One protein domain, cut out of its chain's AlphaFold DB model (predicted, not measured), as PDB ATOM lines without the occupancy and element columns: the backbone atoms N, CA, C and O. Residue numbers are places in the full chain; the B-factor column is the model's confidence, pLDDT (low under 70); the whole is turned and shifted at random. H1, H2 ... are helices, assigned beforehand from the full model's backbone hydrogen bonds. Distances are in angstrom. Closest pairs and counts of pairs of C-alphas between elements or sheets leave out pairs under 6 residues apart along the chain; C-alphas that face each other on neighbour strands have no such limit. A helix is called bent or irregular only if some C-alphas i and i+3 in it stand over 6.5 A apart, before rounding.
ATOM      1  N   LEU A  23      34.857  27.386  91.538       79.69
ATOM      2  CA  LEU A  23      34.268  27.900  92.780       79.69
ATOM      3  C   LEU A  23      33.846  26.778  93.729       79.69
ATOM      4  O   LEU A  23      34.049  26.875  94.937       79.69
ATOM      5  N   ARG A  24      33.285  25.692  93.187       79.06
ATOM      6  CA  ARG A  24      32.884  24.530  93.986       79.06
ATOM      7  C   ARG A  24      34.103  23.818  94.565       79.06
ATOM      8  O   ARG A  24      34.078  23.448  95.731       79.06
ATOM      9  N   ARG A  25      35.172  23.676  93.776       80.31
ATOM     10  CA  ARG A  25      36.440  23.105  94.248       80.31
ATOM     11  C   ARG A  25      37.026  23.927  95.398       80.31
ATOM     12  O   ARG A  25      37.306  23.371  96.449       80.31
ATOM     13  N   PHE A  26      37.102  25.248  95.239       88.50
ATOM     14  CA  PHE A  26      37.616  26.133  96.286       88.50
ATOM     15  C   PHE A  26      36.781  26.085  97.574       88.50
ATOM     16  O   PHE A  26      37.337  26.050  98.671       88.50
ATOM     17  N   ALA A  27      35.450  26.064  97.457       89.81
ATOM     18  CA  ALA A  27      34.563  25.972  98.612       89.81
ATOM     19  C   ALA A  27      34.775  24.663  99.386       89.81
ATOM     20  O   ALA A  27      34.885  24.682 100.609       89.81
ATOM     21  N   GLU A  28      34.882  23.536  98.685       88.06
ATOM     22  CA  GLU A  28      35.120  22.234  99.312       88.06
ATOM     23  C   GLU A  28      36.511  22.121  99.945       88.06
ATOM     24  O   GLU A  28      36.632  21.626 101.069       88.06
ATOM     25  N   ASP A  29      37.545  22.636  99.277       87.50
ATOM     26  CA  ASP A  29      38.901  22.692  99.831       87.50
ATOM     27  C   ASP A  29      38.920  23.553 101.106       87.50
ATOM     28  O   ASP A  29      39.472  23.150 102.130       87.50
ATOM     29  N   THR A  30      38.228  24.698 101.094       93.38
ATOM     30  CA  THR A  30      38.114  25.589 102.260       93.38
ATOM     31  C   THR A  30      37.383  24.912 103.418       93.38
ATOM     32  O   THR A  30      37.859  24.959 104.552       93.38
ATOM     33  N   ILE A  31      36.255  24.246 103.149       93.19
ATOM     34  CA  ILE A  31      35.503  23.492 104.164       93.19
ATOM     35  C   ILE A  31      36.388  22.404 104.776       93.19
ATOM     36  O   ILE A  31      36.429  22.264 105.996       93.19
ATOM     37  N   THR A  32      37.142  21.683 103.945       92.69
ATOM     38  CA  THR A  32      38.063  20.638 104.402       92.69
ATOM     39  C   THR A  32      39.118  21.225 105.336       92.69
ATOM     40  O   THR A  32      39.301  20.721 106.443       92.69
ATOM     41  N   VAL A  33      39.759  22.332 104.951       95.56
ATOM     42  CA  VAL A  33      40.758  23.023 105.785       95.56
ATOM     43  C   VAL A  33      40.161  23.494 107.113       95.56
ATOM     44  O   VAL A  33      40.778  23.299 108.160       95.56
ATOM     45  N   VAL A  34      38.952  24.061 107.107       96.44
ATOM     46  CA  VAL A  34      38.267  24.486 108.340       96.44
ATOM     47  C   VAL A  34      37.963  23.289 109.241       96.44
ATOM     48  O   VAL A  34      38.232  23.351 110.439       96.44
ATOM     49  N   CYS A  35      37.469  22.180 108.686       95.38
ATOM     50  CA  CYS A  35      37.235  20.949 109.440       95.38
ATOM     51  C   CYS A  35      38.526  20.407 110.065       95.38
ATOM     52  O   CYS A  35      38.510  20.015 111.231       95.38
ATOM     53  N   TRP A  36      39.651  20.444 109.344       95.94
ATOM     54  CA  TRP A  36      40.963  20.103 109.899       95.94
ATOM     55  C   TRP A  36      41.381  21.056 111.023       95.94
ATOM     56  O   TRP A  36      41.862  20.598 112.056       95.94
ATOM     57  N   GLY A  37      41.156  22.362 110.868       94.94
ATOM     58  CA  GLY A  37      41.425  23.349 111.917       94.94
ATOM     59  C   GLY A  37      40.622  23.083 113.193       94.94
ATOM     60  O   GLY A  37      41.187  23.066 114.285       94.94
ATOM     61  N   ILE A  38      39.325  22.795 113.055       94.69
ATOM     62  CA  ILE A  38      38.450  22.420 114.177       94.69
ATOM     63  C   ILE A  38      38.922  21.106 114.805       94.69
ATOM     64  O   ILE A  38      39.009  21.006 116.025       94.69
ATOM     65  N   TYR A  39      39.272  20.108 113.994       92.81
ATOM     66  CA  TYR A  39      39.784  18.829 114.479       92.81
ATOM     67  C   TYR A  39      41.074  18.998 115.297       92.81
ATOM     68  O   TYR A  39      41.183  18.455 116.396       92.81
ATOM     69  N   LEU A  40      42.025  19.811 114.825       93.12
ATOM     70  CA  LEU A  40      43.247  20.128 115.573       93.12
ATOM     71  C   LEU A  40      42.954  20.921 116.852       93.12
ATOM     72  O   LEU A  40      43.561  20.653 117.888       93.12
ATOM     73  N   TYR A  41      42.002  21.855 116.812       93.06
ATOM     74  CA  TYR A  41      41.555  22.586 117.999       93.06
ATOM     75  C   TYR A  41      40.931  21.662 119.054       93.06
ATOM     76  O   TYR A  41      41.156  21.838 120.248       93.06
ATOM     77  N   LEU A  42      40.201  20.630 118.630       91.56
ATOM     78  CA  LEU A  42      39.661  19.608 119.529       91.56
ATOM     79  C   LEU A  42      40.745  18.676 120.090       91.56
ATOM     80  O   LEU A  42      40.590  18.159 121.193       91.56
ATOM     81  N   LEU A  43      41.853  18.480 119.370       91.44
ATOM     82  CA  LEU A  43      43.010  17.723 119.860       91.44
ATOM     83  C   LEU A  43      43.902  18.527 120.814       91.44
ATOM     84  O   LEU A  43      44.589  17.935 121.643       91.44
ATOM     85  N   LEU A  44      43.888  19.858 120.741       89.62
ATOM     86  CA  LEU A  44      44.638  20.759 121.625       89.62
ATOM     87  C   LEU A  44      44.471  20.443 123.127       89.62
ATOM     88  O   LEU A  44      45.495  20.256 123.781       89.62
ATOM     89  N   PRO A  45      43.254  20.288 123.692       85.94
ATOM     90  CA  PRO A  45      43.094  19.920 125.100       85.94
ATOM     91  C   PRO A  45      43.660  18.534 125.429       85.94
ATOM     92  O   PRO A  45      44.176  18.342 126.526       85.94
ATOM     93  N   LEU A  46      43.622  17.581 124.490       87.50
ATOM     94  CA  LEU A  46      44.244  16.269 124.674       87.50
ATOM     95  C   LEU A  46      45.772  16.397 124.727       87.50
ATOM     96  O   LEU A  46      46.398  15.824 125.614       87.50
ATOM     97  N   PHE A  47      46.368  17.196 123.837       84.81
ATOM     98  CA  PHE A  47      47.793  17.525 123.894       84.81
ATOM     99  C   PHE A  47      48.161  18.224 125.202       84.81
ATOM    100  O   PHE A  47      49.141  17.845 125.837       84.81
ATOM    101  N   THR A  48      47.375  19.204 125.649       82.88
ATOM    102  CA  THR A  48      47.600  19.882 126.931       82.88
ATOM    103  C   THR A  48      47.521  18.907 128.106       82.88
ATOM    104  O   THR A  48      48.372  18.966 128.988       82.88
ATOM    105  N   LEU A  49      46.562  17.978 128.104       84.19
ATOM    106  CA  LEU A  49      46.428  16.939 129.128       84.19
ATOM    107  C   LEU A  49      47.636  15.997 129.116       84.19
ATOM    108  O   LEU A  49      48.195  15.705 130.167       84.19
ATOM    109  N   VAL A  50      48.095  15.583 127.934       80.69
ATOM    110  CA  VAL A  50      49.321  14.794 127.761       80.69
ATOM    111  C   VAL A  50      50.529  15.538 128.337       80.69
ATOM    112  O   VAL A  50      51.234  14.989 129.179       80.69
ATOM    113  N   LEU A  51      50.741  16.803 127.963       81.19
ATOM    114  CA  LEU A  51      51.817  17.641 128.506       81.19
ATOM    115  C   LEU A  51      51.719  17.779 130.034       81.19
ATOM    116  O   LEU A  51      52.740  17.771 130.720       81.19
ATOM    117  N   TRP A  52      50.503  17.881 130.567       79.50
ATOM    118  CA  TRP A  52      50.249  17.950 132.002       79.50
ATOM    119  C   TRP A  52      50.594  16.637 132.719       79.50
ATOM    120  O   TRP A  52      51.316  16.661 133.711       79.50
ATOM    121  N   VAL A  53      50.173  15.486 132.178       73.00
ATOM    122  CA  VAL A  53      50.505  14.141 132.696       73.00
ATOM    123  C   VAL A  53      52.010  13.878 132.658       73.00
ATOM    124  O   VAL A  53      52.552  13.282 133.585       73.00
ATOM    125  N   PHE A  54      52.700  14.358 131.623       74.31
ATOM    126  CA  PHE A  54      54.158  14.284 131.520       74.31
ATOM    127  C   PHE A  54      54.894  15.352 132.354       74.31
ATOM    128  O   PHE A  54      56.120  15.411 132.314       74.31
ATOM    129  N   GLY A  55      54.182  16.182 133.127       65.88
ATOM    130  CA  GLY A  55      54.786  17.135 134.062       65.88
ATOM    131  C   GLY A  55      55.455  18.344 133.400       65.88
ATOM    132  O   GLY A  55      56.307  18.984 134.011       65.88
ATOM    133  N   VAL A  56      55.081  18.698 132.166       60.09
ATOM    134  CA  VAL A  56      55.710  19.803 131.416       60.09
ATOM    135  C   VAL A  56      55.503  21.166 132.093       60.09
ATOM    136  O   VAL A  56      56.368  22.029 131.991       60.09
ATOM    137  N   GLN A  57      54.420  21.358 132.856       60.25
ATOM    138  CA  GLN A  57      54.248  22.565 133.682       60.25
ATOM    139  C   GLN A  57      55.283  22.643 134.815       60.25
ATOM    140  O   GLN A  57      55.863  23.698 135.043       60.25
ATOM    141  N   THR A  58      55.594  21.516 135.459       59.25
ATOM    142  CA  THR A  58      56.642  21.430 136.488       59.25
ATOM    143  C   THR A  58      58.027  21.680 135.894       59.25
ATOM    144  O   THR A  58      58.857  22.338 136.515       59.25
ATOM    145  N   ILE A  59      58.256  21.209 134.664       57.88
ATOM    146  CA  ILE A  59      59.466  21.493 133.888       57.88
ATOM    147  C   ILE A  59      59.564  22.994 133.572       57.88
ATOM    148  O   ILE A  59      60.641  23.559 133.702       57.88
ATOM    149  N   TYR A  60      58.467  23.662 133.206       59.31
ATOM    150  CA  TYR A  60      58.466  25.100 132.909       59.31
ATOM    151  C   TYR A  60      58.845  25.947 134.136       59.31
ATOM    152  O   TYR A  60      59.732  26.797 134.042       59.31
ATOM    153  N   ASP A  61      58.257  25.648 135.301       60.12
ATOM    154  CA  ASP A  61      58.560  26.338 136.564       60.12
ATOM    155  C   ASP A  61      59.990  26.058 137.061       60.12
ATOM    156  O   ASP A  61      60.656  26.944 137.598       60.12
ATOM    157  N   GLN A  62      60.504  24.842 136.848       57.81
ATOM    158  CA  GLN A  62      61.879  24.484 137.214       57.81
ATOM    159  C   GLN A  62      62.922  25.044 136.242       57.81
ATOM    160  O   GLN A  62      64.009  25.401 136.687       57.81
ATOM    161  N   ILE A  63      62.609  25.151 134.945       58.22
ATOM    162  CA  ILE A  63      63.507  25.701 133.917       58.22
ATOM    163  C   ILE A  63      63.658  27.225 134.048       58.22
ATOM    164  O   ILE A  63      64.742  27.740 133.780       58.22
ATOM    165  N   ILE A  64      62.612  27.944 134.471       58.25
ATOM    166  CA  ILE A  64      62.652  29.407 134.675       58.25
ATOM    167  C   ILE A  64      63.226  29.806 136.049       58.25
ATOM    168  O   ILE A  64      63.678  30.939 136.216       58.25
ATOM    169  N   GLY A  65      63.271  28.894 137.024       62.44
ATOM    170  CA  GLY A  65      63.947  29.102 138.310       62.44
ATOM    171  C   GLY A  65      65.458  28.828 138.271       62.44
ATOM    172  O   GLY A  65      65.936  28.015 137.482       62.44
ATOM    173  N   GLU A  66      66.213  29.455 139.185       56.41
ATOM    174  CA  GLU A  66      67.694  29.502 139.284       56.41
ATOM    175  C   GLU A  66      68.460  28.152 139.266       56.41
ATOM    176  O   GLU A  66      69.689  28.150 139.285       56.41
ATOM    177  N   LYS A  67      67.785  26.994 139.210       57.59
ATOM    178  CA  LYS A  67      68.400  25.647 139.184       57.59
ATOM    179  C   LYS A  67      68.046  24.800 137.950       57.59
ATOM    180  O   LYS A  67      68.478  23.653 137.853       57.59
ATOM    181  N   GLY A  68      67.296  25.351 136.995       56.66
ATOM    182  CA  GLY A  68      66.741  24.606 135.861       56.66
ATOM    183  C   GLY A  68      67.757  23.999 134.895       56.66
ATOM    184  O   GLY A  68      67.549  22.896 134.393       56.66
ATOM    185  N   TYR A  69      68.880  24.679 134.659       60.12
ATOM    186  CA  TYR A  69      69.901  24.191 133.725       60.12
ATOM    187  C   TYR A  69      70.612  22.932 134.239       60.12
ATOM    188  O   TYR A  69      70.915  22.031 133.460       60.12
ATOM    189  N   GLU A  70      70.855  22.841 135.548       67.12
ATOM    190  CA  GLU A  70      71.605  21.725 136.128       67.12
ATOM    191  C   GLU A  70      70.765  20.441 136.180       67.12
ATOM    192  O   GLU A  70      71.261  19.365 135.845       67.12
ATOM    193  N   GLU A  71      69.474  20.548 136.499       65.06
ATOM    194  CA  GLU A  71      68.558  19.402 136.489       65.06
ATOM    195  C   GLU A  71      68.196  18.955 135.063       65.06
ATOM    196  O   GLU A  71      68.158  17.754 134.788       65.06
ATOM    197  N   LEU A  72      68.043  19.888 134.111       64.75
ATOM    198  CA  LEU A  72      67.900  19.549 132.690       64.75
ATOM    199  C   LEU A  72      69.149  18.820 132.166       64.75
ATOM    200  O   LEU A  72      69.029  17.810 131.472       64.75
ATOM    201  N   ALA A  73      70.345  19.296 132.526       70.69
ATOM    202  CA  ALA A  73      71.601  18.652 132.155       70.69
ATOM    203  C   ALA A  73      71.722  17.245 132.760       70.69
ATOM    204  O   ALA A  73      72.133  16.325 132.056       70.69
ATOM    205  N   ARG A  74      71.304  17.041 134.017       73.56
ATOM    206  CA  ARG A  74      71.271  15.713 134.660       73.56
ATOM    207  C   ARG A  74      70.272  14.767 134.001       73.56
ATOM    208  O   ARG A  74      70.608  13.611 133.752       73.56
ATOM    209  N   LEU A  75      69.072  15.242 133.669       73.38
ATOM    210  CA  LEU A  75      68.066  14.460 132.942       73.38
ATOM    211  C   LEU A  75      68.554  14.068 131.547       73.38
ATOM    212  O   LEU A  75      68.407  12.913 131.150       73.38
ATOM    213  N   LEU A  76      69.180  14.995 130.822       75.81
ATOM    214  CA  LEU A  76      69.715  14.730 129.490       75.81
ATOM    215  C   LEU A  76      70.943  13.810 129.539       75.81
ATOM    216  O   LEU A  76      71.083  12.946 128.679       75.81
ATOM    217  N   GLN A  77      71.795  13.936 130.560       77.69
ATOM    218  CA  GLN A  77      72.910  13.016 130.793       77.69
ATOM    219  C   GLN A  77      72.413  11.609 131.124       77.69
ATOM    220  O   GLN A  77      72.835  10.653 130.480       77.69
ATOM    221  N   ASN A  78      71.481  11.464 132.066       75.25
ATOM    222  CA  ASN A  78      70.984  10.157 132.501       75.25
ATOM    223  C   ASN A  78      70.117   9.486 131.423       75.25
ATOM    224  O   ASN A  78      70.286   8.300 131.121       75.25
ATOM    225  N   GLY A  79      69.215  10.247 130.800       77.25
ATOM    226  CA  GLY A  79      68.388   9.786 129.686       77.25
ATOM    227  C   GLY A  79      69.221   9.477 128.443       77.25
ATOM    228  O   GLY A  79      69.086   8.401 127.862       77.25
ATOM    229  N   GLY A  80      70.145  10.369 128.078       82.94
ATOM    230  CA  GLY A  80      71.070  10.176 126.961       82.94
ATOM    231  C   GLY A  80      71.968   8.957 127.156       82.94
ATOM    232  O   GLY A  80      72.107   8.150 126.240       82.94
ATOM    233  N   LEU A  81      72.500   8.756 128.365       86.12
ATOM    234  CA  LEU A  81      73.289   7.572 128.702       86.12
ATOM    235  C   LEU A  81      72.466   6.289 128.548       86.12
ATOM    236  O   LEU A  81      72.948   5.320 127.969       86.12
ATOM    237  N   THR A  82      71.209   6.296 128.993       83.19
ATOM    238  CA  THR A  82      70.308   5.140 128.860       83.19
ATOM    239  C   THR A  82      70.055   4.797 127.390       83.19
ATOM    240  O   THR A  82      70.157   3.634 126.997       83.19
ATOM    241  N   VAL A  83      69.798   5.804 126.550       88.00
ATOM    242  CA  VAL A  83      69.612   5.619 125.102       88.00
ATOM    243  C   VAL A  83      70.880   5.073 124.449       88.00
ATOM    244  O   VAL A  83      70.796   4.141 123.652       88.00
ATOM    245  N   ILE A  84      72.054   5.594 124.817       90.00
ATOM    246  CA  ILE A  84      73.343   5.111 124.304       90.00
ATOM    247  C   ILE A  84      73.576   3.652 124.707       90.00
ATOM    248  O   ILE A  84      73.971   2.849 123.867       90.00
ATOM    249  N   VAL A  85      73.289   3.276 125.955       92.50
ATOM    250  CA  VAL A  85      73.436   1.890 126.425       92.50
ATOM    251  C   VAL A  85      72.528   0.947 125.635       92.50
ATOM    252  O   VAL A  85      72.996  -0.076 125.138       92.50
ATOM    253  N   ILE A  86      71.254   1.303 125.451       91.69
ATOM    254  CA  ILE A  86      70.314   0.502 124.653       91.69
ATOM    255  C   ILE A  86      70.796   0.403 123.201       91.69
ATOM    256  O   ILE A  86      70.830  -0.689 122.633       91.69
ATOM    257  N   PHE A  87      71.219   1.523 122.615       94.00
ATOM    258  CA  PHE A  87      71.741   1.567 121.255       94.00
ATOM    259  C   PHE A  87      72.966   0.663 121.085       94.00
ATOM    260  O   PHE A  87      73.042  -0.075 120.104       94.00
ATOM    261  N   LEU A  88      73.897   0.664 122.042       94.75
ATOM    262  CA  LEU A  88      75.082  -0.192 122.021       94.75
ATOM    263  C   LEU A  88      74.733  -1.672 122.185       94.75
ATOM    264  O   LEU A  88      75.323  -2.502 121.499       94.75
ATOM    265  N   ILE A  89      73.761  -2.014 123.035       94.44
ATOM    266  CA  ILE A  89      73.302  -3.400 123.202       94.44
ATOM    267  C   ILE A  89      72.682  -3.912 121.901       94.44
ATOM    268  O   ILE A  89      73.059  -4.978 121.417       94.44
ATOM    269  N   VAL A  90      71.767  -3.145 121.303       92.44
ATOM    270  CA  VAL A  90      71.100  -3.531 120.052       92.44
ATOM    271  C   VAL A  90      72.103  -3.578 118.901       92.44
ATOM    272  O   VAL A  90      72.163  -4.568 118.174       92.44
ATOM    273  N   SER A  91      72.949  -2.558 118.760       92.56
ATOM    274  CA  SER A  91      73.974  -2.514 117.711       92.56
ATOM    275  C   SER A  91      74.987  -3.646 117.874       92.56
ATOM    276  O   SER A  91      75.282  -4.352 116.913       92.56
ATOM    277  N   GLY A  92      75.453  -3.905 119.097       94.69
ATOM    278  CA  GLY A  92      76.340  -5.022 119.408       94.69
ATOM    279  C   GLY A  92      75.699  -6.375 119.104       94.69
ATOM    280  O   GLY A  92      76.341  -7.234 118.503       94.69
ATOM    281  N   TRP A  93      74.418  -6.550 119.436       91.25
ATOM    282  CA  TRP A  93      73.663  -7.762 119.120       91.25
ATOM    283  C   TRP A  93      73.525  -7.980 117.610       91.25
ATOM    284  O   TRP A  93      73.798  -9.075 117.118       91.25
ATOM    285  N   THR A  94      73.155  -6.941 116.859       89.94
ATOM    286  CA  THR A  94      73.040  -7.028 115.394       89.94
ATOM    287  C   THR A  94      74.387  -7.322 114.738       89.94
ATOM    288  O   THR A  94      74.459  -8.179 113.860       89.94
ATOM    289  N   TYR A  95      75.467  -6.697 115.207       91.75
ATOM    290  CA  TYR A  95      76.812  -6.931 114.691       91.75
ATOM    291  C   TYR A  95      77.333  -8.330 115.036       91.75
ATOM    292  O   TYR A  95      77.892  -9.010 114.177       91.75
ATOM    293  N   TYR A  96      77.096  -8.802 116.264       89.25
ATOM    294  CA  TYR A  96      77.391 -10.178 116.660       89.25
ATOM    295  C   TYR A  96      76.658 -11.170 115.759       89.25
ATOM    296  O   TYR A  96      77.264 -12.103 115.237       89.25
ATOM    297  N   ASN A  97      75.365 -10.943 115.539       84.12
ATOM    298  CA  ASN A  97      74.533 -11.788 114.700       84.12
ATOM    299  C   ASN A  97      75.014 -11.783 113.238       84.12
ATOM    300  O   ASN A  97      75.154 -12.847 112.640       84.12
ATOM    301  N   TYR A  98      75.376 -10.614 112.705       81.56
ATOM    302  CA  TYR A  98      75.970 -10.462 111.379       81.56
ATOM    303  C   TYR A  98      77.302 -11.216 111.243       81.56
ATOM    304  O   TYR A  98      77.452 -12.046 110.349       81.56
ATOM    305  N   LEU A  99      78.253 -11.006 112.162       84.50
ATOM    306  CA  LEU A  99      79.542 -11.707 112.152       84.50
ATOM    307  C   LEU A  99      79.387 -13.219 112.318       84.50
ATOM    308  O   LEU A  99      80.124 -13.999 111.711       84.50
ATOM    309  N   TRP A 100      78.437 -13.642 113.144       76.44
ATOM    310  CA  TRP A 100      78.130 -15.048 113.341       76.44
ATOM    311  C   TRP A 100      77.535 -15.675 112.073       76.44
ATOM    312  O   TRP A 100      77.933 -16.782 111.708       76.44
ATOM    313  N   PHE A 101      76.667 -14.956 111.350       71.69
ATOM    314  CA  PHE A 101      76.154 -15.387 110.047       71.69
ATOM    315  C   PHE A 101      77.246 -15.439 108.968       71.69
ATOM    316  O   PHE A 101      77.294 -16.418 108.225       71.69
ATOM    317  N   LEU A 102      78.171 -14.474 108.936       69.50
ATOM    318  CA  LEU A 102      79.339 -14.512 108.044       69.50
ATOM    319  C   LEU A 102      80.256 -15.709 108.346       69.50
ATOM    320  O   LEU A 102      80.741 -16.363 107.427       69.50
TER     321      LEU A 102
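AT A GLANCE: This is residues 23 to 102 of the 155 residues of an uncharacterized protein of Syntrophaceae bacterium PtaB.Bin038 (UniProt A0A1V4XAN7). What shape do these atoms make? They make a wide, open V of two long helical arms, the gently bent helix H1 and the longer helix H3, with the short helix H2 at the apex and empty space between the arms. Residues 23 to 47 and 49 to 55, and on the other arm residues 73 to 102, stand free. What is it built of, and how large is it? The printed part has 80 residues with three named helices, H1, H2 and H3 in that order along the chain, and no named strand, and its class is all helix. It is extended and flat in outline, with a radius of gyration of the C-alphas of 23.0 A and spans of 64 by 51 by 18 A.

IN THESE COORDINATES: Where does the first helix run? H1, residues 23 to 53, was assigned by its hydrogen bonds as one helix but is bent, with C-alphas 42 and 45 6.6 A apart. Its arm H1a, residues 23 to 42, starts with C-alpha 23 at (34.268, 27.900, 92.780) and measures 28.5 A; its arm H1b, residues 45 to 53, measures 12.1 A. What follows it? H2, residues 56 to 64, begins with C-alpha 56 at (55.710, 19.803, 131.416) and measures 12.3 A. H3, residues 68 to 102, is the longest helix at 49.6 A and ends with C-alpha 102 at (79.339, -14.512, 108.044).

HOW THE PARTS SIT: How do the parts of H1 stand to each other and to H2? The lines of H1a and H1b stand at a shallow tilt of 27 degrees. H1b and H2 are close but not clearly touching, the closest C-alphas being those of Leu 51 and Gln 57, 7.5 A apart; they run the same way at a steep tilt of 64 degrees. How does H3 stand to the rest? H2 and H3 only just touch, and only at the corner by their link, with 3 pairs of C-alphas within 8 A; H3 does so with residues 68 to 72 alone. The closest C-alphas are those of Gln 62 and Gly 68, 5.0 A apart, and the two helices run opposite ways at a steep tilt of 59 degrees. H3 is apart from H1a and from H1b, and H1a is apart from H2. What do the backbones show? In H1a, H1b, H2 and H3 every O i to N i+4 pair is within hydrogen-bond range.

THE WHOLE: How far does the whole reach? The two C-alphas farthest apart are those of Leu 23 and Trp 100, at 64.7 A. Is anything missing, or any link long? The printed part has no cut, and the links H1 to H2 and H2 to H3 are both tight, with 2 and 3 residues. Where is confidence low? The mean pLDDT of the printed part is 80.4; residues 55 to 72 and residue 102 are under 70, and the mean of H2 is 59.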